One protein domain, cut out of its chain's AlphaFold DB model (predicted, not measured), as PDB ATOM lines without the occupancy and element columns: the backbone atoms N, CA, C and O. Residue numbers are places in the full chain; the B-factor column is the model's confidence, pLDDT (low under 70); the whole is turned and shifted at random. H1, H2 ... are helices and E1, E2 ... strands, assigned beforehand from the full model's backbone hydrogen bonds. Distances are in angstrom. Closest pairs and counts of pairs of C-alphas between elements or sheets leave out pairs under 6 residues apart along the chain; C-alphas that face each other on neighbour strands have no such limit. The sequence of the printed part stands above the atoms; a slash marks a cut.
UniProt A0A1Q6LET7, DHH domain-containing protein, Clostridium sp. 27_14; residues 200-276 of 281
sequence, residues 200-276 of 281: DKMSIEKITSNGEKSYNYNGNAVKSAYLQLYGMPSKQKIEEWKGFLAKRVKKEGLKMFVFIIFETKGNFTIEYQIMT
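What this domain is: This is residues 200 to 276 of the 281 residues of the protein "DHH domain-containing protein" of Clostridium sp. 27_14 (UniProt A0A1Q6LET7). A twisted sheet of four strands has the long helix H2 slantwise over one face, towards E3 and E4, in two layers. The short helix H1 packs on H2 and grazes the sheet. The printed part has 77 residues, with two named helices and four named strands in the order H1, E1, E2, H2, E3, E4 along the chain; the mixed sheet has the order E1, E2, E3, E4. The class is mixed, compact, radius of gyration of the C-alphas 12.5 A, spans 38 by 21 by 19 A.

How they stand to each other: H1, residues 204 to 208, only grazes the sheet. E1, 213 to 217, and E2, 220 to 229, form an antiparallel hairpin; N 215 and O 222, 2.8 A, are within hydrogen-bond range. H2, 235 to 251, touches H1 with residues 241 to 245 alone; the closest C-alphas, Ile 204 and Trp 241, are 6.6 A apart. E3, 256 to 263, is parallel to E2, with N 225 and O 258 within hydrogen-bond range at 3.0 A; E2, H2, E3 is a strand-helix-strand unit, parallel neighbours joined through a helix, its crossover right-handed. E4, 268 to 275, forms an antiparallel hairpin with E3; N 259 and O 272, 2.8 A, are within range. H2, height over the sheet 8.9 A, is over E4, only just not over E3, where 2 C-alphas fall; the closest C-alphas of H2 and E4, Ala 246 and Ile 274, are 6.1 A apart. In H1 and H2 every O i to N i+4 pair is within range.

Where its parts are: H1 begins at C-alpha 204 (205.593, 152.886, 257.513). E2 is 29.5 A long and H2 24.5 A. E4 ends at C-alpha 275 (212.700, 137.605, 265.238).

The domain as a whole: The C-alphas farthest apart, Gly 219 and Lys 265, are 38.1 A apart. The printed part has no cut, its five links are tight, and no printed residue is under 70 in pLDDT.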
ATOM      1  N   ASP A 200     209.929 161.209 255.807       92.44
ATOM      2  CA  ASP A 200     208.768 162.063 256.090       92.44
ATOM      3  C   ASP A 200     207.736 162.079 254.942       92.44
ATOM      4  O   ASP A 200     206.606 162.524 255.131       92.44
ATOM      5  N   LYS A 201     208.098 161.560 253.762       92.50
ATOM      6  CA  LYS A 201     207.212 161.387 252.596       92.50
ATOM      7  C   LYS A 201     206.757 159.935 252.402       92.50
ATOM      8  O   LYS A 201     206.050 159.636 251.440       92.50
ATOM      9  N   MET A 202     207.181 159.016 253.269       94.50
ATOM     10  CA  MET A 202     206.951 157.579 253.120       94.50
ATOM     11  C   MET A 202     205.982 157.055 254.183       94.50
ATOM     12  O   MET A 202     205.991 157.492 255.331       94.50
ATOM     13  N   SER A 203     205.152 156.078 253.810       96.94
ATOM     14  CA  SER A 203     204.376 155.312 254.790       96.94
ATOM     15  C   SER A 203     205.287 154.357 255.567       96.94
ATOM     16  O   SER A 203     206.385 154.031 255.112       96.94
ATOM     17  N   ILE A 204     204.828 153.854 256.713       97.25
ATOM     18  CA  ILE A 204     205.593 152.886 257.513       97.25
ATOM     19  C   ILE A 204     205.937 151.618 256.720       97.25
ATOM     20  O   ILE A 204     207.038 151.090 256.857       97.25
ATOM     21  N   GLU A 205     205.046 151.166 255.835       96.44
ATOM     22  CA  GLU A 205     205.276 150.046 254.919       96.44
ATOM     23  C   GLU A 205     206.449 150.341 253.984       96.44
ATOM     24  O   GLU A 205     207.355 149.519 253.856       96.44
ATOM     25  N   LYS A 206     206.450 151.524 253.355       96.38
ATOM     26  CA  LYS A 206     207.512 151.948 252.436       96.38
ATOM     27  C   LYS A 206     208.844 152.122 253.165       96.38
ATOM     28  O   LYS A 206     209.857 151.647 252.673       96.38
ATOM     29  N   ILE A 207     208.840 152.736 254.350       96.88
ATOM     30  CA  ILE A 207     210.037 152.901 255.190       96.88
ATOM     31  C   ILE A 207     210.631 151.534 255.542       96.88
ATOM     32  O   ILE A 207     211.812 151.281 255.335       96.88
ATOM     33  N   THR A 208     209.802 150.627 256.059       96.38
ATOM     34  CA  THR A 208     210.253 149.318 256.553       96.38
ATOM     35  C   THR A 208     210.519 148.291 255.451       96.38
ATOM     36  O   THR A 208     210.963 147.187 255.759       96.38
ATOM     37  N   SER A 209     210.279 148.647 254.187       95.88
ATOM     38  CA  SER A 209     210.585 147.823 253.008       95.88
ATOM     39  C   SER A 209     211.567 148.517 252.052       95.88
ATOM     40  O   SER A 209     211.779 148.039 250.938       95.88
ATOM     41  N   ASN A 210     212.154 149.654 252.450       94.94
ATOM     42  CA  ASN A 210     213.103 150.382 251.615       94.94
ATOM     43  C   ASN A 210     214.368 149.543 251.384       94.94
ATOM     44  O   ASN A 210     214.963 149.037 252.339       94.94
ATOM     45  N   GLY A 211     214.758 149.373 250.119       90.69
ATOM     46  CA  GLY A 211     215.892 148.522 249.744       90.69
ATOM     47  C   GLY A 211     215.740 147.064 250.192       90.69
ATOM     48  O   GLY A 211     216.744 146.417 250.492       90.69
ATOM     49  N   GLU A 212     214.503 146.562 250.311       96.25
ATOM     50  CA  GLU A 212     214.256 145.231 250.857       96.25
ATOM     51  C   GLU A 212     214.937 144.125 250.047       96.25
ATOM     52  O   GLU A 212     214.802 144.043 248.826       96.25
ATOM     53  N   LYS A 213     215.606 143.212 250.754       96.81
ATOM     54  CA  LYS A 213     216.165 141.985 250.184       96.81
ATOM     55  C   LYS A 213     215.634 140.773 250.931       96.81
ATOM     56  O   LYS A 213     215.457 140.795 252.149       96.81
ATOM     57  N   SER A 214     215.365 139.708 250.182       96.44
ATOM     58  CA  SER A 214     214.851 138.443 250.708       96.44
ATOM     59  C   SER A 214     215.890 137.343 250.553       96.44
ATOM     60  O   SER A 214     216.526 137.217 249.510       96.44
ATOM     61  N   TYR A 215     216.021 136.526 251.589       96.50
ATOM     62  CA  TYR A 215     216.999 135.454 251.687       96.50
ATOM     63  C   TYR A 215     216.338 134.187 252.226       96.50
ATOM     64  O   TYR A 215     215.393 134.236 253.020       96.50
ATOM     65  N   ASN A 216     216.869 133.037 251.824       95.31
ATOM     66  CA  ASN A 216     216.506 131.748 252.392       95.31
ATOM     67  C   ASN A 216     217.775 131.026 252.837       95.31
ATOM     68  O   ASN A 216     218.593 130.624 252.011       95.31
ATOM     69  N   TYR A 217     217.924 130.863 254.148       94.06
ATOM     70  CA  TYR A 217     219.047 130.151 254.742       94.06
ATOM     71  C   TYR A 217     218.566 128.832 255.330       94.06
ATOM     72  O   TYR A 217     218.011 128.795 256.432       94.06
ATOM     73  N   ASN A 218     218.778 127.740 254.593       93.56
ATOM     74  CA  ASN A 218     218.390 126.391 255.013       93.56
ATOM     75  C   ASN A 218     216.905 126.301 255.437       93.56
ATOM     76  O   ASN A 218     216.577 125.841 256.529       93.56
ATOM     77  N   GLY A 219     216.007 126.842 254.612       91.44
ATOM     78  CA  GLY A 219     214.568 126.889 254.880       91.44
ATOM     79  C   GLY A 219     214.120 128.034 255.796       91.44
ATOM     80  O   GLY A 219     212.920 128.226 255.974       91.44
ATOM     81  N   ASN A 220     215.039 128.825 256.361       93.62
ATOM     82  CA  ASN A 220     214.689 129.995 257.162       93.62
ATOM     83  C   ASN A 220     214.544 131.225 256.265       93.62
ATOM     84  O   ASN A 220     215.536 131.739 255.746       93.62
ATOM     85  N   ALA A 221     213.312 131.714 256.123       96.56
ATOM     86  CA  ALA A 221     213.037 132.968 255.436       96.56
ATOM     87  C   ALA A 221     213.558 134.152 256.265       96.56
ATOM     88  O   ALA A 221     213.145 134.347 257.412       96.56
ATOM     89  N   VAL A 222     214.462 134.935 255.683       97.06
ATOM     90  CA  VAL A 222     215.042 136.138 256.288       97.06
ATOM     91  C   VAL A 222     214.862 137.299 255.328       97.06
ATOM     92  O   VAL A 222     215.037 137.143 254.122       97.06
ATOM     93  N   LYS A 223     214.521 138.472 255.854       97.69
ATOM     94  CA  LYS A 223     214.488 139.709 255.073       97.69
ATOM     95  C   LYS A 223     215.361 140.778 255.704       97.69
ATOM     96  O   LYS A 223     215.564 140.769 256.918       97.69
ATOM     97  N   SER A 224     215.845 141.702 254.891       97.88
ATOM     98  CA  SER A 224     216.442 142.943 255.367       97.88
ATOM     99  C   SER A 224     215.814 144.143 254.679       97.88
ATOM    100  O   SER A 224     215.283 144.006 253.583       97.88
ATOM    101  N   ALA A 225     215.876 145.301 255.325       97.50
ATOM    102  CA  ALA A 225     215.610 146.600 254.716       97.50
ATOM    103  C   ALA A 225     216.588 147.632 255.286       97.50
ATOM    104  O   ALA A 225     217.145 147.434 256.372       97.50
ATOM    105  N   TYR A 226     216.799 148.714 254.546       95.75
ATOM    106  CA  TYR A 226     217.837 149.698 254.813       95.75
ATOM    107  C   TYR A 226     217.302 151.128 254.701       95.75
ATOM    108  O   TYR A 226     216.541 151.438 253.787       95.75
ATOM    109  N   LEU A 227     217.738 152.006 255.605       95.88
ATOM    110  CA  LEU A 227     217.542 153.451 255.527       95.88
ATOM    111  C   LEU A 227     218.884 154.179 255.589       95.88
ATOM    112  O   LEU A 227     219.724 153.852 256.425       95.88
ATOM    113  N   GLN A 228     219.011 155.238 254.796       94.38
ATOM    114  CA  GLN A 228     220.109 156.198 254.861       94.38
ATOM    115  C   GLN A 228     219.567 157.538 255.352       94.38
ATOM    116  O   GLN A 228     218.804 158.197 254.650       94.38
ATOM    117  N   LEU A 229     219.904 157.937 256.576       94.69
ATOM    118  CA  LEU A 229     219.319 159.109 257.231       94.69
ATOM    119  C   LEU A 229     220.394 160.122 257.612       94.69
ATOM    120  O   LEU A 229     221.520 159.759 257.939       94.69
ATOM    121  N   TYR A 230     220.055 161.412 257.621       90.94
ATOM    122  CA  TYR A 230     220.988 162.422 258.130       90.94
ATOM    123  C   TYR A 230     221.137 162.336 259.645       90.94
ATOM    124  O   TYR A 230     222.229 162.503 260.159       90.94
ATOM    125  N   GLY A 231     220.036 162.068 260.346       92.62
ATOM    126  CA  GLY A 231     219.964 161.988 261.799       92.62
ATOM    127  C   GLY A 231     219.119 160.808 262.251       92.62
ATOM    128  O   GLY A 231     218.215 160.379 261.527       92.62
ATOM    129  N   MET A 232     219.358 160.317 263.470       94.50
ATOM    130  CA  MET A 232     218.486 159.300 264.058       94.50
ATOM    131  C   MET A 232     217.068 159.853 264.279       94.50
ATOM    132  O   MET A 232     216.908 160.934 264.856       94.50
ATOM    133  N   PRO A 233     216.019 159.106 263.895       94.00
ATOM    134  CA  PRO A 233     214.646 159.427 264.260       94.00
ATOM    135  C   PRO A 233     214.438 159.372 265.775       94.00
ATOM    136  O   PRO A 233     215.217 158.773 266.519       94.00
ATOM    137  N   SER A 234     213.330 159.946 266.245       95.94
ATOM    138  CA  SER A 234     212.946 159.807 267.654       95.94
ATOM    139  C   SER A 234     212.803 158.333 268.055       95.94
ATOM    140  O   SER A 234     212.353 157.498 267.265       95.94
ATOM    141  N   LYS A 235     213.104 158.023 269.321       95.69
ATOM    142  CA  LYS A 235     212.933 156.673 269.880       95.69
ATOM    143  C   LYS A 235     211.514 156.133 269.662       95.69
ATOM    144  O   LYS A 235     211.353 154.955 269.374       95.69
ATOM    145  N   GLN A 236     210.503 156.997 269.753       97.19
ATOM    146  CA  GLN A 236     209.112 156.630 269.497       97.19
ATOM    147  C   GLN A 236     208.903 156.147 268.052       97.19
ATOM    148  O   GLN A 236     208.393 155.046 267.867       97.19
ATOM    149  N   LYS A 237     209.358 156.912 267.045       96.25
ATOM    150  CA  LYS A 237     209.266 156.510 265.625       96.25
ATOM    151  C   LYS A 237     209.939 155.151 265.384       96.25
ATOM    152  O   LYS A 237     209.392 154.299 264.694       96.25
ATOM    153  N   ILE A 238     211.103 154.922 265.993       96.75
ATOM    154  CA  ILE A 238     211.836 153.654 265.862       96.75
ATOM    155  C   ILE A 238     211.032 152.484 266.449       96.75
ATOM    156  O   ILE A 238     210.936 151.427 265.826       96.75
ATOM    157  N   GLU A 239     210.431 152.653 267.631       97.25
ATOM    158  CA  GLU A 239     209.592 151.609 268.232       97.25
ATOM    159  C   GLU A 239     208.316 151.339 267.421       97.25
ATOM    160  O   GLU A 239     207.904 150.184 267.302       97.25
ATOM    161  N   GLU A 240     207.724 152.360 266.795       97.50
ATOM    162  CA  GLU A 240     206.597 152.188 265.868       97.50
ATOM    163  C   GLU A 240     206.987 151.298 264.677       97.50
ATOM    164  O   GLU A 240     206.288 150.327 264.367       97.50
ATOM    165  N   TRP A 241     208.144 151.558 264.057       97.88
ATOM    166  CA  TRP A 241     208.672 150.756 262.948       97.88
ATOM    167  C   TRP A 241     208.981 149.316 263.361       97.88
ATOM    168  O   TRP A 241     208.569 148.374 262.681       97.88
ATOM    169  N   LYS A 242     209.630 149.120 264.515       97.38
ATOM    170  CA  LYS A 242     209.887 147.784 265.077       97.38
ATOM    171  C   LYS A 242     208.588 147.031 265.357       97.38
ATOM    172  O   LYS A 242     208.494 145.839 265.068       97.38
ATOM    173  N   GLY A 243     207.571 147.714 265.886       97.00
ATOM    174  CA  GLY A 243     206.250 147.140 266.131       97.00
ATOM    175  C   GLY A 243     205.550 146.697 264.844       97.00
ATOM    176  O   GLY A 243     204.950 145.619 264.805       97.00
ATOM    177  N   PHE A 244     205.658 147.489 263.775       97.75
ATOM    178  CA  PHE A 244     205.158 147.123 262.449       97.75
ATOM    179  C   PHE A 244     205.887 145.894 261.887       97.75
ATOM    180  O   PHE A 244     205.246 144.905 261.519       97.75
ATOM    181  N   LEU A 245     207.222 145.903 261.915       97.56
ATOM    182  CA  LEU A 245     208.055 144.784 261.472       97.56
ATOM    183  C   LEU A 245     207.777 143.501 262.261       97.56
ATOM    184  O   LEU A 245     207.698 142.427 261.673       97.56
ATOM    185  N   ALA A 246     207.539 143.584 263.572       96.75
ATOM    186  CA  ALA A 246     207.197 142.420 264.389       96.75
ATOM    187  C   ALA A 246     205.875 141.761 263.962       96.75
ATOM    188  O   ALA A 246     205.761 140.532 263.968       96.75
ATOM    189  N   LYS A 247     204.874 142.555 263.563       96.38
ATOM    190  CA  LYS A 247     203.621 142.030 262.991       96.38
ATOM    191  C   LYS A 247     203.873 141.388 261.631       96.38
ATOM    192  O   LYS A 247     203.349 140.308 261.361       96.38
ATOM    193  N   ARG A 248     204.696 142.031 260.804       95.25
ATOM    194  CA  ARG A 248     205.063 141.559 259.467       95.25
ATOM    195  C   ARG A 248     205.803 140.222 259.507       95.25
ATOM    196  O   ARG A 248     205.386 139.288 258.836       95.25
ATOM    197  N   VAL A 249     206.809 140.103 260.371       96.12
ATOM    198  CA  VAL A 249     207.572 138.870 260.623       96.12
ATOM    199  C   VAL A 249     206.647 137.696 260.941       96.12
ATOM    200  O   VAL A 249     206.780 136.631 260.345       96.12
ATOM    201  N   LYS A 250     205.648 137.904 261.810       94.88
ATOM    202  CA  LYS A 250     204.644 136.876 262.127       94.88
ATOM    203  C   LYS A 250     203.738 136.554 260.937       94.88
ATOM    204  O   LYS A 250     203.506 135.385 260.658       94.88
ATOM    205  N   LYS A 251     203.220 137.581 260.254       95.19
ATOM    206  CA  LYS A 251     202.288 137.436 259.123       95.19
ATOM    207  C   LYS A 251     202.918 136.692 257.943       95.19
ATOM    208  O   LYS A 251     202.251 135.882 257.315       95.19
ATOM    209  N   GLU A 252     204.177 136.986 257.644       94.69
ATOM    210  CA  GLU A 252     204.916 136.415 256.511       94.69
ATOM    211  C   GLU A 252     205.655 135.113 256.867       94.69
ATOM    212  O   GLU A 252     206.274 134.509 255.998       94.69
ATOM    213  N   GLY A 253     205.604 134.664 258.128       94.69
ATOM    214  CA  GLY A 253     206.312 133.458 258.570       94.69
ATOM    215  C   GLY A 253     207.839 133.589 258.508       94.69
ATOM    216  O   GLY A 253     208.538 132.596 258.313       94.69
ATOM    217  N   LEU A 254     208.365 134.809 258.647       95.06
ATOM    218  CA  LEU A 254     209.803 135.071 258.594       95.06
ATOM    219  C   LEU A 254     210.469 134.596 259.882       95.06
ATOM    220  O   LEU A 254     209.949 134.793 260.979       95.06
ATOM    221  N   LYS A 255     211.674 134.045 259.764       95.81
ATOM    222  CA  LYS A 255     212.506 133.714 260.921       95.81
ATOM    223  C   LYS A 255     213.091 134.967 261.567       95.81
ATOM    224  O   LYS A 255     213.175 135.059 262.793       95.81
ATOM    225  N   MET A 256     213.513 135.906 260.726       95.81
ATOM    226  CA  MET A 256     214.182 137.138 261.113       95.81
ATOM    227  C   MET A 256     213.923 138.227 260.072       95.81
ATOM    228  O   MET A 256     213.867 137.960 258.872       95.81
ATOM    229  N   PHE A 257     213.815 139.460 260.548       97.50
ATOM    230  CA  PHE A 257     213.917 140.666 259.750       97.50
ATOM    231  C   PHE A 257     215.038 141.540 260.321       97.50
ATOM    232  O   PHE A 257     215.027 141.830 261.517       97.50
ATOM    233  N   VAL A 258     215.994 141.949 259.488       97.88
ATOM    234  CA  VAL A 258     217.098 142.846 259.868       97.88
ATOM    235  C   VAL A 258     216.828 144.236 259.301       97.88
ATOM    236  O   VAL A 258     216.817 144.430 258.090       97.88
ATOM    237  N   PHE A 259     216.590 145.209 260.171       97.94
ATOM    238  CA  PHE A 259     216.326 146.586 259.772       97.94
ATOM    239  C   PHE A 259     217.534 147.465 260.072       97.94
ATOM    240  O   PHE A 259     217.892 147.652 261.234       97.94
ATOM    241  N   ILE A 260     218.174 147.968 259.020       98.06
ATOM    242  CA  ILE A 260     219.458 148.664 259.083       98.06
ATOM    243  C   ILE A 260     219.216 150.161 258.884       98.06
ATOM    244  O   ILE A 260     218.535 150.563 257.944       98.06
ATOM    245  N   ILE A 261     219.786 150.988 259.753       96.94
ATOM    246  CA  ILE A 261     219.800 152.443 259.610       96.94
ATOM    247  C   ILE A 261     221.256 152.893 259.577       96.94
ATOM    248  O   ILE A 261     221.964 152.747 260.574       96.94
ATOM    249  N   PHE A 262     221.688 153.457 258.454       94.25
ATOM    250  CA  PHE A 262     222.923 154.224 258.380       94.25
ATOM    251  C   PHE A 262     222.618 155.691 258.665       94.25
ATOM    252  O   PHE A 262     221.855 156.341 257.947       94.25
ATOM    253  N   GLU A 263     223.193 156.203 259.747       93.38
ATOM    254  CA  GLU A 263     223.106 157.604 260.119       93.38
ATOM    255  C   GLU A 263     224.367 158.324 259.640       93.38
ATOM    256  O   GLU A 263     225.497 157.975 259.984       93.38
ATOM    257  N   THR A 264     224.163 159.314 258.777       90.69
ATOM    258  CA  THR A 264     225.246 159.907 257.996       90.69
ATOM    259  C   THR A 264     225.902 161.107 258.673       90.69
ATOM    260  O   THR A 264     227.013 161.463 258.284       90.69
ATOM    261  N   LYS A 265     225.289 161.749 259.676       88.62
ATOM    262  CA  LYS A 265     225.897 162.896 260.377       88.62
ATOM    263  C   LYS A 265     226.999 162.462 261.346       88.62
ATOM    264  O   LYS A 265     228.054 163.084 261.383       88.62
ATOM    265  N   GLY A 266     226.752 161.423 262.129       88.75
ATOM    266  CA  GLY A 266     227.699 160.749 263.013       88.75
ATOM    267  C   GLY A 266     228.447 159.589 262.351       88.75
ATOM    268  O   GLY A 266     229.375 159.069 262.963       88.75
ATOM    269  N   ASN A 267     228.073 159.213 261.123       88.94
ATOM    270  CA  ASN A 267     228.707 158.165 260.318       88.94
ATOM    271  C   ASN A 267     228.744 156.798 261.024       88.94
ATOM    272  O   ASN A 267     229.798 156.175 261.162       88.94
ATOM    273  N   PHE A 268     227.587 156.340 261.503       92.25
ATOM    274  CA  PHE A 268     227.455 155.045 262.167       92.25
ATOM    275  C   PHE A 268     226.227 154.284 261.674       92.25
ATOM    276  O   PHE A 268     225.234 154.864 261.237       92.25
ATOM    277  N   THR A 269     226.279 152.962 261.800       94.75
ATOM    278  CA  THR A 269     225.186 152.068 261.412       94.75
ATOM    279  C   THR A 269     224.600 151.404 262.647       94.75
ATOM    280  O   THR A 269     225.332 150.909 263.502       94.75
ATOM    281  N   ILE A 270     223.272 151.377 262.732       96.12
ATOM    282  CA  ILE A 270     222.527 150.612 263.732       96.12
ATOM    283  C   ILE A 270     221.705 149.557 263.007       96.12
ATOM    284  O   ILE A 270     221.053 149.840 262.005       96.12
ATOM    285  N   GLU A 271     221.686 148.349 263.554       96.69
ATOM    286  CA  GLU A 271     220.773 147.298 263.127       96.69
ATOM    287  C   GLU A 271     219.757 146.969 264.222       96.69
ATOM    288  O   GLU A 271     220.062 146.935 265.417       96.69
ATOM    289  N   TYR A 272     218.527 146.697 263.799       96.62
ATOM    290  CA  TYR A 272     217.476 146.133 264.630       96.62
ATOM    291  C   TYR A 272     217.126 144.754 264.088       96.62
ATOM    292  O   TYR A 272     216.709 144.618 262.941       96.62
ATOM    293  N   GLN A 273     217.261 143.731 264.926       96.38
ATOM    294  CA  GLN A 273     216.884 142.365 264.581       96.38
ATOM    295  C   GLN A 273     215.503 142.053 265.165       96.38
ATOM    296  O   GLN A 273     215.291 142.119 266.377       96.38
ATOM    297  N   ILE A 274     214.548 141.716 264.301       96.00
ATOM    298  CA  ILE A 274     213.179 141.359 264.671       96.00
ATOM    299  C   ILE A 274     212.992 139.880 264.362       96.00
ATOM    300  O   ILE A 274     212.993 139.475 263.204       96.00
ATOM    301  N   MET A 275     212.819 139.056 265.390       92.38
ATOM    302  CA  MET A 275     212.700 137.605 265.238       92.38
ATOM    303  C   MET A 275     211.342 137.113 265.731       92.38
ATOM    304  O   MET A 275     210.794 137.630 266.706       92.38
ATOM    305  N   THR A 276     210.816 136.052 265.119       81.62
ATOM    306  CA  THR A 276     209.829 135.219 265.813       81.62
ATOM    307  C   THR A 276     210.543 134.504 266.953       81.62
ATOM    308  O   THR A 276     211.494 133.763 266.693       81.62
TER     309      THR A 276